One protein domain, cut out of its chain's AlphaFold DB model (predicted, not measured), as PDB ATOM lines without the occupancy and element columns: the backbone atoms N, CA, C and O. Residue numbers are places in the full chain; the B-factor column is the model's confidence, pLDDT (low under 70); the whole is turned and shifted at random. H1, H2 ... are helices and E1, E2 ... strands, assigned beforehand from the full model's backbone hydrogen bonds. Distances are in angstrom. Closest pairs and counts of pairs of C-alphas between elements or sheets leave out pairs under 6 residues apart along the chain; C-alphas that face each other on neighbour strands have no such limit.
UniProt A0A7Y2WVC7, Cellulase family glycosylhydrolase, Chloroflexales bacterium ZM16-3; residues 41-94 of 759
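This is residues 41 to 94 of the 759 residues of the protein "Cellulase family glycosylhydrolase" of Chloroflexales bacterium ZM16-3 (UniProt A0A7Y2WVC7). A small three-stranded sheet has H1 slantwise over one face and no named helix over the other; short H2 sits off the sheet, near H1. Of 54 printed residues, under half are in named elements: H1, H2, E1, E2, E3, a mixed class. The antiparallel sheet runs E1, E2, E3; the whole is compact, radius of gyration of the C-alphas 10.0 A, spans 27 by 22 by 21 A.

Find E1 at residues 69 to 72, 10.6 A long, E2 at 77 to 80, 10.0 A, and E3 at 90 to 92, ending at C-alpha 92 (-16.008, 6.104, 126.908). H1, residues 41 to 49, runs 12.3 A from C-alpha 41 (-1.366, 12.030, 129.552); H2 is residues 52 to 56.

The strands form a meander, each the antiparallel neighbour of the one before. Look at N 71 and O 78, 2.9 A, in hairpin E1 and E2, and N 79 and O 91, 2.8 A, in hairpin E2 and E3. H1 is on the sheet, height 9.3 A, over E2; its closest C-alphas there are Ile 43 and Leu 80, 6.5 A. H2 is only just not on it, with 4 pairs of C-alphas within 10 A. Every O i to N i+4 pair in H1 and H2 is within hydrogen-bond range.

The farthest C-alphas, Pro 54 and Pro 67, are 27.5 A apart. The printed part has no cut; the link H2 to E1 is long. Residues 51, 53 to 55 and 87 are under pLDDT 70.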
ATOM      1  N   GLY A  41      -1.289  12.948 128.415       88.44
ATOM      2  CA  GLY A  41      -1.366  12.030 129.552       88.44
ATOM      3  C   GLY A  41      -2.099  10.709 129.275       88.44
ATOM      4  O   GLY A  41      -1.886  10.050 128.253       88.44
ATOM      5  N   GLY A  42      -2.957  10.301 130.217       86.38
ATOM      6  CA  GLY A  42      -3.717   9.047 130.137       86.38
ATOM      7  C   GLY A  42      -4.709   9.009 128.971       86.38
ATOM      8  O   GLY A  42      -4.818   7.985 128.304       86.38
ATOM      9  N   ILE A  43      -5.346  10.142 128.643       90.56
ATOM     10  CA  ILE A  43      -6.245  10.253 127.480       90.56
ATOM     11  C   ILE A  43      -5.472  10.026 126.184       90.56
ATOM     12  O   ILE A  43      -5.930   9.264 125.339       90.56
ATOM     13  N   ARG A  44      -4.283  10.626 126.034       90.69
ATOM     14  CA  ARG A  44      -3.415  10.350 124.882       90.69
ATOM     15  C   ARG A  44      -3.021   8.881 124.820       90.69
ATOM     16  O   ARG A  44      -3.141   8.276 123.762       90.69
ATOM     17  N   SER A  45      -2.535   8.332 125.931       85.44
ATOM     18  CA  SER A  45      -2.024   6.956 125.978       85.44
ATOM     19  C   SER A  45      -3.115   5.958 125.589       85.44
ATOM     20  O   SER A  45      -2.883   5.061 124.783       85.44
ATOM     21  N   PHE A  46      -4.330   6.165 126.100       83.75
ATOM     22  CA  PHE A  46      -5.492   5.370 125.735       83.75
ATOM     23  C   PHE A  46      -5.914   5.602 124.283       83.75
ATOM     24  O   PHE A  46      -6.117   4.635 123.557       83.75
ATOM     25  N   TRP A  47      -5.991   6.857 123.829       85.75
ATOM     26  CA  TRP A  47      -6.321   7.192 122.442       85.75
ATOM     27  C   TRP A  47      -5.357   6.493 121.473       85.75
ATOM     28  O   TRP A  47      -5.809   5.811 120.564       85.75
ATOM     29  N   GLU A  48      -4.043   6.553 121.710       82.00
ATOM     30  CA  GLU A  48      -3.024   5.907 120.869       82.00
ATOM     31  C   GLU A  48      -3.116   4.373 120.905       82.00
ATOM     32  O   GLU A  48      -2.993   3.731 119.862       82.00
ATOM     33  N   ALA A  49      -3.372   3.782 122.075       74.56
ATOM     34  CA  ALA A  49      -3.449   2.331 122.244       74.56
ATOM     35  C   ALA A  49      -4.761   1.708 121.731       74.56
ATOM     36  O   ALA A  49      -4.785   0.526 121.393       74.56
ATOM     37  N   GLN A  50      -5.849   2.481 121.687       74.44
ATOM     38  CA  GLN A  50      -7.209   1.992 121.418       74.44
ATOM     39  C   GLN A  50      -7.734   2.392 120.030       74.44
ATOM     40  O   GLN A  50      -8.939   2.405 119.789       74.44
ATOM     41  N   GLY A  51      -6.820   2.692 119.102       59.38
ATOM     42  CA  GLY A  51      -7.127   2.889 117.683       59.38
ATOM     43  C   GLY A  51      -7.162   4.343 117.208       59.38
ATOM     44  O   GLY A  51      -7.424   4.580 116.034       59.38
ATOM     45  N   GLY A  52      -6.845   5.303 118.076       77.94
ATOM     46  CA  GLY A  52      -6.466   6.667 117.718       77.94
ATOM     47  C   GLY A  52      -7.486   7.428 116.880       77.94
ATOM     48  O   GLY A  52      -8.692   7.381 117.129       77.94
ATOM     49  N   LEU A  53      -6.972   8.150 115.883       65.00
ATOM     50  CA  LEU A  53      -7.746   9.016 114.995       65.00
ATOM     51  C   LEU A  53      -8.889   8.259 114.286       65.00
ATOM     52  O   LEU A  53     -10.016   8.749 114.350       65.00
ATOM     53  N   PRO A  54      -8.685   7.042 113.741       46.25
ATOM     54  CA  PRO A  54      -9.769   6.232 113.174       46.25
ATOM     55  C   PRO A  54     -10.945   5.938 114.111       46.25
ATOM     56  O   PRO A  54     -12.086   5.863 113.659       46.25
ATOM     57  N   VAL A  55     -10.675   5.714 115.401       56.78
ATOM     58  CA  VAL A  55     -11.693   5.258 116.361       56.78
ATOM     59  C   VAL A  55     -12.360   6.435 117.062       56.78
ATOM     60  O   VAL A  55     -13.583   6.468 117.189       56.78
ATOM     61  N   PHE A  56     -11.579   7.422 117.495       75.25
ATOM     62  CA  PHE A  56     -12.078   8.529 118.306       75.25
ATOM     63  C   PHE A  56     -12.238   9.828 117.504       75.25
ATOM     64  O   PHE A  56     -13.119  10.622 117.824       75.25
ATOM     65  N   GLY A  57     -11.476  10.020 116.424       72.69
ATOM     66  CA  GLY A  57     -11.411  11.272 115.662       72.69
ATOM     67  C   GLY A  57     -10.464  12.308 116.265       72.69
ATOM     68  O   GLY A  57      -9.760  12.029 117.242       72.69
ATOM     69  N   TYR A  58     -10.424  13.499 115.664       85.38
ATOM     70  CA  TYR A  58      -9.660  14.631 116.197       85.38
ATOM     71  C   TYR A  58     -10.279  15.159 117.501       85.38
ATOM     72  O   TYR A  58     -11.499  15.072 117.680       85.38
ATOM     73  N   PRO A  59      -9.474  15.716 118.427       90.56
ATOM     74  CA  PRO A  59     -10.018  16.407 119.587       90.56
ATOM     75  C   PRO A  59     -10.763  17.662 119.125       90.56
ATOM     76  O   PRO A  59     -10.206  18.514 118.435       90.56
ATOM     77  N   LEU A  60     -12.016  17.796 119.551       84.94
ATOM     78  CA  LEU A  60     -12.845  18.964 119.234       84.94
ATOM     79  C   LEU A  60     -12.563  20.153 120.164       84.94
ATOM     80  O   LEU A  60     -13.044  21.259 119.935       84.94
ATOM     81  N   GLY A  61     -11.789  19.929 121.225       87.12
ATOM     82  CA  GLY A  61     -11.405  20.932 122.208       87.12
ATOM     83  C   GLY A  61     -10.363  20.401 123.198       87.12
ATOM     84  O   GLY A  61     -10.018  19.212 123.163       87.12
ATOM     85  N   PRO A  62      -9.850  21.257 124.100       89.31
ATOM     86  CA  PRO A  62      -8.959  20.830 125.176       89.31
ATOM     87  C   PRO A  62      -9.681  19.911 126.173       89.31
ATOM     88  O   PRO A  62     -10.905  19.944 126.298       89.31
ATOM     89  N   ALA A  63      -8.917  19.111 126.922       90.19
ATOM     90  CA  ALA A  63      -9.467  18.303 128.006       90.19
ATOM     91  C   ALA A  63     -10.090  19.183 129.111       90.19
ATOM     92  O   ALA A  63      -9.485  20.143 129.591       90.19
ATOM     93  N   SER A  64     -11.302  18.827 129.529       88.94
ATOM     94  CA  SER A  64     -12.048  19.439 130.623       88.94
ATOM     95  C   SER A  64     -11.614  18.857 131.968       88.94
ATOM     96  O   SER A  64     -11.622  17.642 132.160       88.94
ATOM     97  N   GLN A  65     -11.279  19.732 132.916       84.62
ATOM     98  CA  GLN A  65     -10.837  19.391 134.275       84.62
ATOM     99  C   GLN A  65     -12.025  19.312 135.254       84.62
ATOM    100  O   GLN A  65     -12.035  19.959 136.301       84.62
ATOM    101  N   GLY A  66     -13.079  18.590 134.865       78.62
ATOM    102  CA  GLY A  66     -14.264  18.367 135.697       78.62
ATOM    103  C   GLY A  66     -14.021  17.360 136.832       78.62
ATOM    104  O   GLY A  66     -12.877  17.008 137.114       78.62
ATOM    105  N   PRO A  67     -15.089  16.839 137.473       78.19
ATOM    106  CA  PRO A  67     -14.983  15.755 138.462       78.19
ATOM    107  C   PRO A  67     -14.208  14.531 137.950       78.19
ATOM    108  O   PRO A  67     -13.595  13.815 138.733       78.19
ATOM    109  N   VAL A  68     -14.243  14.329 136.632       86.62
ATOM    110  CA  VAL A  68     -13.436  13.387 135.862       86.62
ATOM    111  C   VAL A  68     -12.802  14.174 134.715       86.62
ATOM    112  O   VAL A  68     -13.485  14.975 134.064       86.62
ATOM    113  N   VAL A  69     -11.504  13.968 134.467       90.81
ATOM    114  CA  VAL A  69     -10.828  14.600 133.326       90.81
ATOM    115  C   VAL A  69     -11.389  13.981 132.056       90.81
ATOM    116  O   VAL A  69     -11.330  12.768 131.889       90.81
ATOM    117  N   SER A  70     -11.947  14.791 131.162       92.81
ATOM    118  CA  SER A  70     -12.572  14.273 129.944       92.81
ATOM    119  C   SER A  70     -12.237  15.097 128.716       92.81
ATOM    120  O   SER A  70     -12.048  16.305 128.808       92.81
ATOM    121  N   GLN A  71     -12.167  14.461 127.550       93.62
ATOM    122  CA  GLN A  71     -11.940  15.149 126.281       93.62
ATOM    123  C   GLN A  71     -12.888  14.613 125.215       93.62
ATOM    124  O   GLN A  71     -13.097  13.403 125.097       93.62
ATOM    125  N   VAL A  72     -13.491  15.537 124.467       90.19
ATOM    126  CA  VAL A  72     -14.425  15.222 123.386       90.19
ATOM    127  C   VAL A  72     -13.665  15.186 122.068       90.19
ATOM    128  O   VAL A  72     -12.900  16.097 121.745       90.19
ATOM    129  N   PHE A  73     -13.915  14.132 121.311       88.69
ATOM    130  CA  PHE A  73     -13.414  13.895 119.972       88.69
ATOM    131  C   PHE A  73     -14.590  13.781 119.001       88.69
ATOM    132  O   PHE A  73     -15.735  13.671 119.438       88.69
ATOM    133  N   GLU A  74     -14.329  13.766 117.696       80.06
ATOM    134  CA  GLU A  74     -15.381  13.683 116.667       80.06
ATOM    135  C   GLU A  74     -16.358  12.512 116.882       80.06
ATOM    136  O   GLU A  74     -17.547  12.642 116.590       80.06
ATOM    137  N   ARG A  75     -15.878  11.377 117.413       77.69
ATOM    138  CA  ARG A  75     -16.650  10.125 117.534       77.69
ATOM    139  C   ARG A  75     -16.802   9.603 118.965       77.69
ATOM    140  O   ARG A  75     -17.593   8.691 119.185       77.69
ATOM    141  N   ALA A  76     -16.083  10.156 119.943       84.69
ATOM    142  CA  ALA A  76     -16.120   9.669 121.324       84.69
ATOM    143  C   ALA A  76     -15.847  10.770 122.354       84.69
ATOM    144  O   ALA A  76     -15.185  11.763 122.072       84.69
ATOM    145  N   ARG A  77     -16.307  10.554 123.589       92.38
ATOM    146  CA  ARG A  77     -15.849  11.298 124.769       92.38
ATOM    147  C   ARG A  77     -15.027  10.346 125.625       92.38
ATOM    148  O   ARG A  77     -15.564   9.332 126.053       92.38
ATOM    149  N   LEU A  78     -13.752  10.648 125.844       92.94
ATOM    150  CA  LEU A  78     -12.880   9.863 126.722       92.94
ATOM    151  C   LEU A  78     -12.886  10.480 128.119       92.94
ATOM    152  O   LEU A  78     -12.735  11.691 128.244       92.94
ATOM    153  N   GLU A  79     -13.072   9.656 129.144       92.81
ATOM    154  CA  GLU A  79     -13.204  10.032 130.553       92.81
ATOM    155  C   GLU A  79     -12.133   9.271 131.357       92.81
ATOM    156  O   GLU A  79     -12.120   8.045 131.367       92.81
ATOM    157  N   LEU A  80     -11.185   9.982 131.972       90.56
ATOM    158  CA  LEU A  80     -10.044   9.415 132.697       90.56
ATOM    159  C   LEU A  80     -10.398   9.160 134.169       90.56
ATOM    160  O   LEU A  80     -10.636  10.101 134.923       90.56
ATOM    161  N   HIS A  81     -10.320   7.899 134.576       88.81
ATOM    162  CA  HIS A  81     -10.599   7.353 135.904       88.81
ATOM    163  C   HIS A  81      -9.336   6.723 136.518       88.81
ATOM    164  O   HIS A  81      -9.177   5.499 136.477       88.81
ATOM    165  N   PRO A  82      -8.410   7.518 137.091       84.81
ATOM    166  CA  PRO A  82      -7.135   7.016 137.614       84.81
ATOM    167  C   PRO A  82      -7.270   5.986 138.746       84.81
ATOM    168  O   PRO A  82      -6.300   5.316 139.093       84.81
ATOM    169  N   GLU A  83      -8.449   5.883 139.360       85.94
ATOM    170  CA  GLU A  83      -8.793   4.888 140.371       85.94
ATOM    171  C   GLU A  83      -8.937   3.458 139.820       85.94
ATOM    172  O   GLU A  83      -8.864   2.499 140.593       85.94
ATOM    173  N   ASN A  84      -9.122   3.300 138.506       84.75
ATOM    174  CA  ASN A  84      -9.235   2.002 137.845       84.75
ATOM    175  C   ASN A  84      -7.876   1.533 137.304       84.75
ATOM    176  O   ASN A  84      -6.978   2.325 137.029       84.75
ATOM    177  N   ALA A  85      -7.722   0.221 137.118       77.38
ATOM    178  CA  ALA A  85      -6.549  -0.334 136.445       77.38
ATOM    179  C   ALA A  85      -6.715  -0.279 134.911       77.38
ATOM    180  O   ALA A  85      -7.828  -0.515 134.425       77.38
ATOM    181  N   PRO A  86      -5.634  -0.059 134.136       74.50
ATOM    182  CA  PRO A  86      -5.692  -0.132 132.681       74.50
ATOM    183  C   PRO A  86      -6.224  -1.476 132.157       74.50
ATOM    184  O   PRO A  86      -5.915  -2.518 132.745       74.50
ATOM    185  N   PRO A  87      -6.990  -1.489 131.046       67.12
ATOM    186  CA  PRO A  87      -7.387  -0.340 130.220       67.12
ATOM    187  C   PRO A  87      -8.682   0.365 130.688       67.12
ATOM    188  O   PRO A  87      -9.258   1.135 129.932       67.12
ATOM    189  N   TYR A  88      -9.189   0.087 131.897       79.06
ATOM    190  CA  TYR A  88     -10.432   0.683 132.427       79.06
ATOM    191  C   TYR A  88     -10.217   2.019 133.151       79.06
ATOM    192  O   TYR A  88     -11.164   2.611 133.675       79.06
ATOM    193  N   ASP A  89      -8.970   2.478 133.191       83.00
ATOM    194  CA  ASP A  89      -8.566   3.800 133.652       83.00
ATOM    195  C   ASP A  89      -8.987   4.911 132.687       83.00
ATOM    196  O   ASP A  89      -8.997   6.072 133.074       83.00
ATOM    197  N   VAL A  90      -9.415   4.585 131.464       88.69
ATOM    198  CA  VAL A  90     -10.147   5.503 130.586       88.69
ATOM    199  C   VAL A  90     -11.417   4.822 130.084       88.69
ATOM    200  O   VAL A  90     -11.387   3.733 129.514       88.69
ATOM    201  N   LEU A  91     -12.555   5.475 130.296       87.44
ATOM    202  CA  LEU A  91     -13.873   5.007 129.884       87.44
ATOM    203  C   LEU A  91     -14.431   5.899 128.773       87.44
ATOM    204  O   LEU A  91     -14.105   7.080 128.673       87.44
ATOM    205  N   LEU A  92     -15.294   5.335 127.925       89.06
ATOM    206  CA  LEU A  92     -16.008   6.104 126.908       89.06
ATOM    207  C   LEU A  92     -17.354   6.589 127.454       89.06
ATOM    208  O   LEU A  92     -18.204   5.781 127.856       89.06
ATOM    209  N   GLY A  93     -17.560   7.901 127.377       86.06
ATOM    210  CA  GLY A  93     -18.824   8.566 127.658       86.06
ATOM    211  C   GLY A  93     -19.941   8.108 126.716       86.06
ATOM    212  O   GLY A  93     -19.711   7.688 125.578       86.06
ATOM    213  N   ARG A  94     -21.185   8.190 127.192       89.62
ATOM    214  CA  ARG A  94     -22.378   7.673 126.503       89.62
ATOM    215  C   ARG A  94     -22.925   8.663 125.466       89.62
ATOM    216  O   ARG A  94     -24.086   9.053 125.538       89.62
TER     217      ARG A  94